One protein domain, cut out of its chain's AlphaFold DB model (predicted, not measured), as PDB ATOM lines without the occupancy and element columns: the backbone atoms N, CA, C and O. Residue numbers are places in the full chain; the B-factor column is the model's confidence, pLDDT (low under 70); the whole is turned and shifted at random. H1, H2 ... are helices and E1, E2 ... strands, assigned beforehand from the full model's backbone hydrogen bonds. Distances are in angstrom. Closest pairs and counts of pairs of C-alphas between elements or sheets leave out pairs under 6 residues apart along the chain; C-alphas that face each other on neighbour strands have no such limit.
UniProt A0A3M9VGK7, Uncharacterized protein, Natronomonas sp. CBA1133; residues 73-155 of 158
ATOM      1  N   VAL A  73     -31.705  93.875 -12.180       86.25
ATOM      2  CA  VAL A  73     -32.700  94.309 -11.192       86.25
ATOM      3  C   VAL A  73     -32.107  94.153  -9.792       86.25
ATOM      4  O   VAL A  73     -31.854  93.034  -9.355       86.25
ATOM      5  N   ALA A  74     -31.888  95.276  -9.108       84.44
ATOM      6  CA  ALA A  74     -31.309  95.337  -7.771       84.44
ATOM      7  C   ALA A  74     -32.355  95.158  -6.658       84.44
ATOM      8  O   ALA A  74     -32.035  94.567  -5.633       84.44
ATOM      9  N   ASP A  75     -33.588  95.633  -6.868       87.31
ATOM     10  CA  ASP A  75     -34.694  95.502  -5.911       87.31
ATOM     11  C   ASP A  75     -36.054  95.399  -6.626       87.31
ATOM     12  O   ASP A  75     -36.200  95.850  -7.772       87.31
ATOM     13  N   LYS A  76     -37.039  94.777  -5.961       87.56
ATOM     14  CA  LYS A  76     -38.416  94.625  -6.445       87.56
ATOM     15  C   LYS A  76     -39.411  94.822  -5.304       87.56
ATOM     16  O   LYS A  76     -39.435  94.011  -4.376       87.56
ATOM     17  N   LYS A  77     -40.341  95.768  -5.457       89.81
ATOM     18  CA  LYS A  77     -41.524  95.879  -4.586       89.81
ATOM     19  C   LYS A  77     -42.777  95.353  -5.306       89.81
ATOM     20  O   LYS A  77     -43.004  95.704  -6.471       89.81
ATOM     21  N   PRO A  78     -43.562  94.459  -4.677       88.00
ATOM     22  CA  PRO A  78     -44.808  93.965  -5.256       88.00
ATOM     23  C   PRO A  78     -45.890  95.058  -5.274       88.00
ATOM     24  O   PRO A  78     -45.845  95.959  -4.436       88.00
ATOM     25  N   PRO A  79     -46.864  94.983  -6.198       86.81
ATOM     26  CA  PRO A  79     -47.994  95.896  -6.221       86.81
ATOM     27  C   PRO A  79     -48.902  95.684  -5.009       86.81
ATOM     28  O   PRO A  79     -48.919  94.612  -4.392       86.81
ATOM     29  N   GLN A  80     -49.704  96.699  -4.702       85.25
ATOM     30  CA  GLN A  80     -50.746  96.597  -3.684       85.25
ATOM     31  C   GLN A  80     -51.843  95.613  -4.119       85.25
ATOM     32  O   GLN A  80     -52.171  95.495  -5.300       85.25
ATOM     33  N   ASN A  81     -52.439  94.912  -3.150       84.25
ATOM     34  CA  ASN A  81     -53.593  94.042  -3.387       84.25
ATOM     35  C   ASN A  81     -54.869  94.888  -3.513       84.25
ATOM     36  O   ASN A  81     -55.674  94.950  -2.588       84.25
ATOM     37  N   LEU A  82     -55.007  95.574  -4.644       84.25
ATOM     38  CA  LEU A  82     -56.179  96.377  -4.982       84.25
ATOM     39  C   LEU A  82     -57.275  95.511  -5.610       84.25
ATOM     40  O   LEU A  82     -56.984  94.465  -6.200       84.25
ATOM     41  N   SER A  83     -58.530  95.954  -5.531       88.31
ATOM     42  CA  SER A  83     -59.617  95.348  -6.306       88.31
ATOM     43  C   SER A  83     -59.421  95.573  -7.812       88.31
ATOM     44  O   SER A  83     -58.659  96.437  -8.240       88.31
ATOM     45  N   HIS A  84     -60.120  94.802  -8.642       83.75
ATOM     46  CA  HIS A  84     -60.005  94.905 -10.100       83.75
ATOM     47  C   HIS A  84     -60.374  96.298 -10.645       83.75
ATOM     48  O   HIS A  84     -59.731  96.808 -11.560       83.75
ATOM     49  N   GLU A  85     -61.388  96.935 -10.055       88.31
ATOM     50  CA  GLU A  85     -61.810  98.290 -10.418       88.31
ATOM     51  C   GLU A  85     -60.725  99.322 -10.087       88.31
ATOM     52  O   GLU A  85     -60.346 100.122 -10.939       88.31
ATOM     53  N   GLU A  86     -60.155  99.240  -8.885       90.44
ATOM     54  CA  GLU A  86     -59.057 100.110  -8.454       90.44
ATOM     55  C   GLU A  86     -57.795  99.897  -9.296       90.44
ATOM     56  O   GLU A  86     -57.127 100.867  -9.647       90.44
ATOM     57  N   GLN A  87     -57.483  98.652  -9.675       87.88
ATOM     58  CA  GLN A  87     -56.373  98.351 -10.585       87.88
ATOM     59  C   GLN A  87     -56.581  98.989 -11.961       87.88
ATOM     60  O   GLN A  87     -55.627  99.492 -12.556       87.88
ATOM     61  N   ARG A  88     -57.817  98.987 -12.479       89.12
ATOM     62  CA  ARG A  88     -58.140  99.626 -13.759       89.12
ATOM     63  C   ARG A  88     -57.995 101.144 -13.677       89.12
ATOM     64  O   ARG A  88     -57.345 101.707 -14.553       89.12
ATOM     65  N   ALA A  89     -58.538 101.764 -12.631       91.62
ATOM     66  CA  ALA A  89     -58.414 103.203 -12.407       91.62
ATOM     67  C   ALA A  89     -56.942 103.617 -12.255       91.62
ATOM     68  O   ALA A  89     -56.476 104.505 -12.957       91.62
ATOM     69  N   ALA A  90     -56.176 102.899 -11.427       91.81
ATOM     70  CA  ALA A  90     -54.746 103.133 -11.258       91.81
ATOM     71  C   ALA A  90     -53.990 102.995 -12.595       91.81
ATOM     72  O   ALA A  90     -53.155 103.824 -12.944       91.81
ATOM     73  N   LYS A  91     -54.288 101.964 -13.389       91.62
ATOM     74  CA  LYS A  91     -53.671 101.783 -14.711       91.62
ATOM     75  C   LYS A  91     -53.936 102.972 -15.637       91.62
ATOM     76  O   LYS A  91     -52.999 103.432 -16.281       91.62
ATOM     77  N   GLU A  92     -55.175 103.450 -15.705       92.12
ATOM     78  CA  GLU A  92     -55.552 104.611 -16.520       92.12
ATOM     79  C   GLU A  92     -54.822 105.876 -16.052       92.12
ATOM     80  O   GLU A  92     -54.123 106.500 -16.853       92.12
ATOM     81  N   GLU A  93     -54.849 106.154 -14.741       94.62
ATOM     82  CA  GLU A  93     -54.091 107.244 -14.112       94.62
ATOM     83  C   GLU A  93     -52.602 107.174 -14.493       94.62
ATOM     84  O   GLU A  93     -52.017 108.163 -14.932       94.62
ATOM     85  N   LEU A  94     -51.981 105.993 -14.391       93.88
ATOM     86  CA  LEU A  94     -50.575 105.798 -14.740       93.88
ATOM     87  C   LEU A  94     -50.311 106.006 -16.233       93.88
ATOM     88  O   LEU A  94     -49.249 106.520 -16.589       93.88
ATOM     89  N   GLU A  95     -51.201 105.561 -17.126       92.94
ATOM     90  CA  GLU A  95     -51.033 105.720 -18.573       92.94
ATOM     91  C   GLU A  95     -51.039 107.201 -18.978       92.94
ATOM     92  O   GLU A  95     -50.192 107.585 -19.795       92.94
ATOM     93  N   GLU A  96     -51.886 108.014 -18.346       94.75
ATOM     94  CA  GLU A  96     -51.984 109.464 -18.559       94.75
ATOM     95  C   GLU A  96     -50.886 110.268 -17.845       94.75
ATOM     96  O   GLU A  96     -50.444 111.296 -18.363       94.75
ATOM     97  N   MET A  97     -50.398 109.780 -16.700       94.31
ATOM     98  CA  MET A  97     -49.380 110.459 -15.898       94.31
ATOM     99  C   MET A  97     -48.079 110.693 -16.676       94.31
ATOM    100  O   MET A  97     -47.529 109.798 -17.347       94.31
ATOM    101  N   SER A  98     -47.553 111.913 -16.553       95.44
ATOM    102  CA  SER A  98     -46.297 112.309 -17.176       95.44
ATOM    103  C   SER A  98     -45.084 111.719 -16.457       95.44
ATOM    104  O   SER A  98     -45.130 111.250 -15.321       95.44
ATOM    105  N   THR A  99     -43.937 111.751 -17.135       92.69
ATOM    106  CA  THR A  99     -42.679 111.280 -16.539       92.69
ATOM    107  C   THR A  99     -42.193 112.160 -15.392       92.69
ATOM    108  O   THR A  99     -41.457 111.665 -14.549       92.69
ATOM    109  N   ASP A 100     -42.563 113.439 -15.348       93.75
ATOM    110  CA  ASP A 100     -42.157 114.322 -14.255       93.75
ATOM    111  C   ASP A 100     -42.994 114.072 -13.001       93.75
ATOM    112  O   ASP A 100     -42.410 113.887 -11.939       93.75
ATOM    113  N   GLU A 101     -44.309 113.897 -13.145       95.25
ATOM    114  CA  GLU A 101     -45.193 113.480 -12.044       95.25
ATOM    115  C   GLU A 101     -44.772 112.119 -11.465       95.25
ATOM    116  O   GLU A 101     -44.690 111.953 -10.251       95.25
ATOM    117  N   MET A 102     -44.398 111.154 -12.318       93.50
ATOM    118  CA  MET A 102     -43.912 109.848 -11.848       93.50
ATOM    119  C   MET A 102     -42.636 109.932 -10.998       93.50
ATOM    120  O   MET A 102     -42.424 109.055 -10.166       93.50
ATOM    121  N   LYS A 103     -41.774 110.938 -11.205       93.50
ATOM    122  CA  LYS A 103     -40.544 111.118 -10.409       93.50
ATOM    123  C   LYS A 103     -40.817 111.698  -9.023       93.50
ATOM    124  O   LYS A 103     -39.936 111.624  -8.173       93.50
ATOM    125  N   GLU A 104     -41.966 112.337  -8.830       94.19
ATOM    126  CA  GLU A 104     -42.346 112.940  -7.550       94.19
ATOM    127  C   GLU A 104     -42.980 111.918  -6.597       94.19
ATOM    128  O   GLU A 104     -43.020 112.154  -5.391       94.19
ATOM    129  N   LEU A 105     -43.437 110.778  -7.122       93.44
ATOM    130  CA  LEU A 105     -44.002 109.690  -6.332       93.44
ATOM    131  C   LEU A 105     -42.914 108.864  -5.647       93.44
ATOM    132  O   LEU A 105     -41.903 108.495  -6.249       93.44
ATOM    133  N   SER A 106     -43.172 108.490  -4.396       92.69
ATOM    134  CA  SER A 106     -42.350 107.508  -3.697       92.69
ATOM    135  C   SER A 106     -42.522 106.106  -4.290       92.69
ATOM    136  O   SER A 106     -43.538 105.764  -4.899       92.69
ATOM    137  N   GLU A 107     -41.539 105.237  -4.062       92.50
ATOM    138  CA  GLU A 107     -41.618 103.836  -4.480       92.50
ATOM    139  C   GLU A 107     -42.846 103.115  -3.908       92.50
ATOM    140  O   GLU A 107     -43.428 102.272  -4.580       92.50
ATOM    141  N   ASP A 108     -43.250 103.437  -2.678       91.75
ATOM    142  CA  ASP A 108     -44.427 102.850  -2.040       91.75
ATOM    143  C   ASP A 108     -45.731 103.341  -2.682       91.75
ATOM    144  O   ASP A 108     -46.642 102.541  -2.900       91.75
ATOM    145  N   GLU A 109     -45.813 104.609  -3.088       93.94
ATOM    146  CA  GLU A 109     -46.953 105.123  -3.864       93.94
ATOM    147  C   GLU A 109     -47.014 104.496  -5.259       93.94
ATOM    148  O   GLU A 109     -48.091 104.132  -5.734       93.94
ATOM    149  N   LEU A 110     -45.857 104.280  -5.891       94.00
ATOM    150  CA  LEU A 110     -45.765 103.624  -7.193       94.00
ATOM    151  C   LEU A 110     -46.288 102.177  -7.157       94.00
ATOM    152  O   LEU A 110     -46.832 101.708  -8.155       94.00
ATOM    153  N   THR A 111     -46.222 101.478  -6.016       92.94
ATOM    154  CA  THR A 111     -46.783 100.114  -5.901       92.94
ATOM    155  C   THR A 111     -48.297 100.038  -6.128       92.94
ATOM    156  O   THR A 111     -48.817  98.961  -6.425       92.94
ATOM    157  N   ARG A 112     -49.022 101.163  -6.046       92.44
ATOM    158  CA  ARG A 112     -50.447 101.236  -6.408       92.44
ATOM    159  C   ARG A 112     -50.681 100.892  -7.881       92.44
ATOM    160  O   ARG A 112     -51.705 100.305  -8.213       92.44
ATOM    161  N   TYR A 113     -49.738 101.236  -8.759       92.31
ATOM    162  CA  TYR A 113     -49.934 101.132 -10.205       92.31
ATOM    163  C   TYR A 113     -49.197  99.941 -10.844       92.31
ATOM    164  O   TYR A 113     -49.397  99.646 -12.024       92.31
ATOM    165  N   GLY A 114     -48.336  99.235 -10.101       92.06
ATOM    166  CA  GLY A 114     -47.581  98.101 -10.632       92.06
ATOM    167  C   GLY A 114     -46.408  97.650  -9.765       92.06
ATOM    168  O   GLY A 114     -46.218  98.090  -8.636       92.06
ATOM    169  N   HIS A 115     -45.597  96.744 -10.312       92.94
ATOM    170  CA  HIS A 115     -44.351  96.307  -9.687       92.94
ATOM    171  C   HIS A 115     -43.289  97.392  -9.802       92.94
ATOM    172  O   HIS A 115     -42.923  97.777 -10.914       92.94
ATOM    173  N   VAL A 116     -42.710  97.799  -8.681       93.31
ATOM    174  CA  VAL A 116     -41.575  98.723  -8.695       93.31
ATOM    175  C   VAL A 116     -40.285  97.927  -8.822       93.31
ATOM    176  O   VAL A 116     -40.090  96.928  -8.130       93.31
ATOM    177  N   GLN A 117     -39.419  98.344  -9.740       92.38
ATOM    178  CA  GLN A 117     -38.106  97.762  -9.968       92.38
ATOM    179  C   GLN A 117     -37.032  98.826  -9.926       92.38
ATOM    180  O   GLN A 117     -37.075  99.792 -10.686       92.38
ATOM    181  N   ILE A 118     -36.002  98.556  -9.141       91.44
ATOM    182  CA  ILE A 118     -34.769  99.321  -9.175       91.44
ATOM    183  C   ILE A 118     -33.815  98.609 -10.135       91.44
ATOM    184  O   ILE A 118     -33.394  97.483  -9.870       91.44
ATOM    185  N   ARG A 119     -33.483  99.232 -11.270       89.06
ATOM    186  CA  ARG A 119     -32.634  98.632 -12.316       89.06
ATOM    187  C   ARG A 119     -31.313  99.364 -12.459       89.06
ATOM    188  O   ARG A 119     -31.295 100.583 -12.601       89.06
ATOM    189  N   LYS A 120     -30.214  98.616 -12.522       86.25
ATOM    190  CA  LYS A 120     -28.908  99.111 -12.964       86.25
ATOM    191  C   LYS A 120     -28.761  98.830 -14.454       86.25
ATOM    192  O   LYS A 120     -28.659  97.676 -14.875       86.25
ATOM    193  N   LEU A 121     -28.772  99.890 -15.254       80.00
ATOM    194  CA  LEU A 121     -28.573  99.780 -16.696       80.00
ATOM    195  C   LEU A 121     -27.071  99.785 -17.024       80.00
ATOM    196  O   LEU A 121     -26.339 100.615 -16.479       80.00
ATOM    197  N   PRO A 122     -26.593  98.884 -17.902       69.88
ATOM    198  CA  PRO A 122     -25.188  98.842 -18.280       69.88
ATOM    199  C   PRO A 122     -24.803 100.110 -19.048       69.88
ATOM    200  O   PRO A 122     -25.404 100.462 -20.062       69.88
ATOM    201  N   CYS A 123     -23.759 100.783 -18.581       67.88
ATOM    202  CA  CYS A 123     -23.288 102.061 -19.101       67.88
ATOM    203  C   CYS A 123     -22.372 101.933 -20.331       67.88
ATOM    204  O   CYS A 123     -21.383 102.644 -20.434       67.88
ATOM    205  N   GLY A 124     -22.685 101.041 -21.277       65.31
ATOM    206  CA  GLY A 124     -21.901 100.852 -22.507       65.31
ATOM    207  C   GLY A 124     -20.408 100.498 -22.300       65.31
ATOM    208  O   GLY A 124     -19.908 100.427 -21.177       65.31
ATOM    209  N   PRO A 125     -19.660 100.226 -23.383       64.62
ATOM    210  CA  PRO A 125     -18.223  99.990 -23.288       64.62
ATOM    211  C   PRO A 125     -17.455 101.299 -23.028       64.62
ATOM    212  O   PRO A 125     -17.597 102.258 -23.782       64.62
ATOM    213  N   GLY A 126     -16.600 101.312 -21.995       61.09
ATOM    214  CA  GLY A 126     -15.658 102.408 -21.706       61.09
ATOM    215  C   GLY A 126     -16.101 103.422 -20.644       61.09
ATOM    216  O   GLY A 126     -15.573 104.531 -20.605       61.09
ATOM    217  N   CYS A 127     -17.065 103.075 -19.792       60.72
ATOM    218  CA  CYS A 127     -17.618 103.989 -18.800       60.72
ATOM    219  C   CYS A 127     -17.098 103.712 -17.377       60.72
ATOM    220  O   CYS A 127     -17.834 103.251 -16.504       60.72
ATOM    221  N   ASP A 128     -15.819 104.010 -17.139       46.84
ATOM    222  CA  ASP A 128     -15.210 103.967 -15.805       46.84
ATOM    223  C   ASP A 128     -15.518 105.268 -15.039       46.84
ATOM    224  O   ASP A 128     -14.891 106.304 -15.262       46.84
ATOM    225  N   GLY A 129     -16.512 105.225 -14.141       51.09
ATOM    226  CA  GLY A 129     -16.765 106.283 -13.147       51.09
ATOM    227  C   GLY A 129     -18.001 107.174 -13.341       51.09
ATOM    228  O   GLY A 129     -18.091 108.212 -12.688       51.09
ATOM    229  N   CYS A 130     -18.969 106.823 -14.198       56.41
ATOM    230  CA  CYS A 130     -20.188 107.637 -14.322       56.41
ATOM    231  C   CYS A 130     -21.266 107.318 -13.268       56.41
ATOM    232  O   CYS A 130     -21.540 106.146 -13.000       56.41
ATOM    233  N   PRO A 131     -21.987 108.341 -12.772       56.94
ATOM    234  CA  PRO A 131     -23.117 108.204 -11.854       56.94
ATOM    235  C   PRO A 131     -24.405 107.771 -12.584       56.94
ATOM    236  O   PRO A 131     -25.430 108.467 -12.549       56.94
ATOM    237  N   HIS A 132     -24.364 106.621 -13.262       66.19
ATOM    238  CA  HIS A 132     -25.558 105.945 -13.774       66.19
ATOM    239  C   HIS A 132     -26.161 105.173 -12.615       66.19
ATOM    240  O   HIS A 132     -25.842 104.012 -12.362       66.19
ATOM    241  N   GLY A 133     -26.932 105.908 -11.822       64.25
ATOM    242  CA  GLY A 133     -27.585 105.342 -10.663       64.25
ATOM    243  C   GLY A 133     -28.498 104.193 -11.075       64.25
ATOM    244  O   GLY A 133     -28.942 104.128 -12.227       64.25
ATOM    245  N   PRO A 134     -28.809 103.302 -10.131       86.00
ATOM    246  CA  PRO A 134     -30.026 102.544 -10.278       86.00
ATOM    247  C   PRO A 134     -31.205 103.495 -10.552       86.00
ATOM    248  O   PRO A 134     -31.277 104.608 -10.026       86.00
ATOM    249  N   TYR A 135     -32.113 103.055 -11.408       90.31
ATOM    250  CA  TYR A 135     -33.288 103.806 -11.822       90.31
ATOM    251  C   TYR A 135     -34.543 103.067 -11.388       90.31
ATOM    252  O   TYR A 135     -34.612 101.839 -11.510       90.31
ATOM    253  N   THR A 136     -35.534 103.817 -10.925       93.44
ATOM    254  CA  THR A 136     -36.836 103.280 -10.547       93.44
ATOM    255  C   THR A 136     -37.694 103.147 -11.795       93.44
ATOM    256  O   THR A 136     -37.835 104.078 -12.591       93.44
ATOM    257  N   TYR A 137     -38.263 101.965 -11.984       93.44
ATOM    258  CA  TYR A 137     -39.223 101.666 -13.033       93.44
ATOM    259  C   TYR A 137     -40.476 101.082 -12.419       93.44
ATOM    260  O   TYR A 137     -40.398 100.223 -11.545       93.44
ATOM    261  N   ILE A 138     -41.620 101.471 -12.959       93.88
ATOM    262  CA  ILE A 138     -42.879 100.807 -12.676       93.88
ATOM    263  C   ILE A 138     -43.244  99.880 -13.822       93.88
ATOM    264  O   ILE A 138     -43.282 100.287 -14.982       93.88
ATOM    265  N   VAL A 139     -43.473  98.613 -13.498       94.25
ATOM    266  CA  VAL A 139     -43.833  97.561 -14.443       94.25
ATOM    267  C   VAL A 139     -45.279  97.176 -14.236       94.25
ATOM    268  O   VAL A 139     -45.674  96.742 -13.157       94.25
ATOM    269  N   TYR A 140     -46.054  97.319 -15.298       92.75
ATOM    270  CA  TYR A 140     -47.497  97.159 -15.272       92.75
ATOM    271  C   TYR A 140     -47.980  96.557 -16.590       92.75
ATOM    272  O   TYR A 140     -47.215  96.394 -17.547       92.75
ATOM    273  N   ARG A 141     -49.254  96.177 -16.622       92.88
ATOM    274  CA  ARG A 141     -49.921  95.697 -17.826       92.88
ATOM    275  C   ARG A 141     -50.758  96.844 -18.391       92.88
ATOM    276  O   ARG A 141     -51.598  97.377 -17.677       92.88
ATOM    277  N   ASP A 142     -50.493  97.239 -19.633       91.69
ATOM    278  CA  ASP A 142     -51.197  98.352 -20.283       91.69
ATOM    279  C   ASP A 142     -52.665  98.012 -20.598       91.69
ATOM    280  O   ASP A 142     -53.102  96.862 -20.470       91.69
ATOM    281  N   SER A 143     -53.441  99.002 -21.044       88.12
ATOM    282  CA  SER A 143     -54.837  98.826 -21.482       88.12
ATOM    283  C   SER A 143     -55.040  97.757 -22.571       88.12
ATOM    284  O   SER A 143     -56.144  97.241 -22.745       88.12
ATOM    285  N   ARG A 144     -53.985  97.359 -23.296       89.50
ATOM    286  CA  ARG A 144     -54.032  96.285 -24.306       89.50
ATOM    287  C   ARG A 144     -53.710  94.910 -23.728       89.50
ATOM    288  O   ARG A 144     -53.853  93.905 -24.439       89.50
ATOM    289  N   GLY A 145     -53.307  94.840 -22.466       90.44
ATOM    290  CA  GLY A 145     -52.899  93.618 -21.799       90.44
ATOM    291  C   GLY A 145     -51.417  93.283 -21.982       90.44
ATOM    292  O   GLY A 145     -51.034  92.143 -21.717       90.44
ATOM    293  N   LYS A 146     -50.575  94.208 -22.460       92.25
ATOM    294  CA  LYS A 146     -49.136  93.985 -22.663       92.25
ATOM    295  C   LYS A 146     -48.354  94.428 -21.426       92.25
ATOM    296  O   LYS A 146     -48.559  95.521 -20.914       92.25
ATOM    297  N   VAL A 147     -47.413  93.597 -20.975       93.19
ATOM    298  CA  VAL A 147     -46.470  93.984 -19.915       93.19
ATOM    299  C   VAL A 147     -45.500  95.030 -20.462       93.19
ATOM    300  O   VAL A 147     -44.853  94.819 -21.492       93.19
ATOM    301  N   THR A 148     -45.415  96.165 -19.781       92.19
ATOM    302  CA  THR A 148     -44.564  97.299 -20.143       92.19
ATOM    303  C   THR A 148     -43.971  97.936 -18.886       92.19
ATOM    304  O   THR A 148     -44.325  97.569 -17.766       92.19
ATOM    305  N   SER A 149     -43.036  98.872 -19.058       92.94
ATOM    306  CA  SER A 149     -42.467  99.627 -17.943       92.94
ATOM    307  C   SER A 149     -42.330 101.110 -18.250       92.94
ATOM    308  O   SER A 149     -41.889 101.462 -19.343       92.94
ATOM    309  N   LYS A 150     -42.628 101.960 -17.266       93.75
ATOM    310  CA  LYS A 150     -42.374 103.406 -17.305       93.75
ATOM    311  C   LYS A 150     -41.245 103.773 -16.339       93.75
ATOM    312  O   LYS A 150     -41.086 103.153 -15.290       93.75
ATOM    313  N   TYR A 151     -40.428 104.745 -16.734       93.19
ATOM    314  CA  TYR A 151     -39.353 105.294 -15.908       93.19
ATOM    315  C   TYR A 151     -39.934 106.244 -14.857       93.19
ATOM    316  O   TYR A 151     -40.678 107.153 -15.215       93.19
ATOM    317  N   ALA A 152     -39.556 106.049 -13.595       94.12
ATOM    318  CA  ALA A 152     -40.050 106.795 -12.438       94.12
ATOM    319  C   ALA A 152     -38.925 107.509 -11.664       94.12
ATOM    320  O   ALA A 152     -39.067 107.821 -10.492       94.12
ATOM    321  N   GLY A 153     -37.787 107.780 -12.314       91.56
ATOM    322  CA  GLY A 153     -36.713 108.585 -11.729       91.56
ATOM    323  C   GLY A 153     -35.460 107.810 -11.334       91.56
ATOM    324  O   GLY A 153     -35.317 106.610 -11.577       91.56
ATOM    325  N   LYS A 154     -34.498 108.539 -10.761       90.19
ATOM    326  CA  LYS A 154     -33.339 107.916 -10.119       90.19
ATOM    327  C   LYS A 154     -33.818 107.266  -8.831       90.19
ATOM    328  O   LYS A 154     -34.536 107.908  -8.077       90.19
ATOM    329  N   ALA A 155     -33.392 106.032  -8.589       86.44
ATOM    330  CA  ALA A 155     -33.562 105.459  -7.270       86.44
ATOM    331  C   ALA A 155     -32.674 106.243  -6.299       86.44
ATOM    332  O   ALA A 155     -31.533 106.584  -6.644       86.44
TER     333      ALA A 155
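This is residues 73 to 155 of the 158 residues of an uncharacterized protein of Natronomonas sp. CBA1133 (UniProt A0A3M9VGK7). A strongly twisted sheet of four antiparallel strands makes the body, with the short helices H2 and H3 on one face and H1 at one end of the longest axis, grazing the sheet. At the other end, residues 124 to 130, in the loop between E2 and E3, stick out. The printed part has 83 residues, with three named helices and four named strands in the order E1 H1 H2 H3 E2 E3 E4, class mixed; the sheet's order is E1 E2 E3 E4. It is only just compact, close to loose, with a radius of gyration of the C-alphas of 13.9 A, and spans 47 by 24 by 22 A.

E1 is residues 73 to 77, from C-alpha 73 at (-32.700, 94.309, -11.192), E2 115 to 120, 16.0 A long, E3 135 to 141, 19.5 A, and E4 147 to 154, 21.5 A, ending with C-alpha 154 at (-33.339, 107.916, -10.119). H1 is residues 84 to 96, 18.7 A, H2 99 to 104 and H3 107 to 110.

E2, E3 and E4 form a meander, each strand the antiparallel neighbour of the one before, and E2 and E3, like E3 and E4, are a hairpin. N 117 and O 137 are 2.8 A apart, N 150 and O 138 2.9 A. E1 is an edge strand beside E2, with N 74 and O 118 at 2.8 A. H2 is on the sheet at a height of 6.3 A; its closest C-alpha pair with E4 is Lys 103 and Gly 153, 4.8 A. H3 is on the same face, at a height of 8.5 A. H1 only grazes the sheet with residues 88 to 95. Every O i to N i+4 pair is within hydrogen-bond range in H1, 1 of 2 in H2; H3 is too short for one.

The C-alphas of Glu 85 and Gly 126 are farthest apart, 47.7 A. The printed part has no cut. The link from E2 to E3, 14 residues, is long. Residues 122 to 133 have pLDDT under 70.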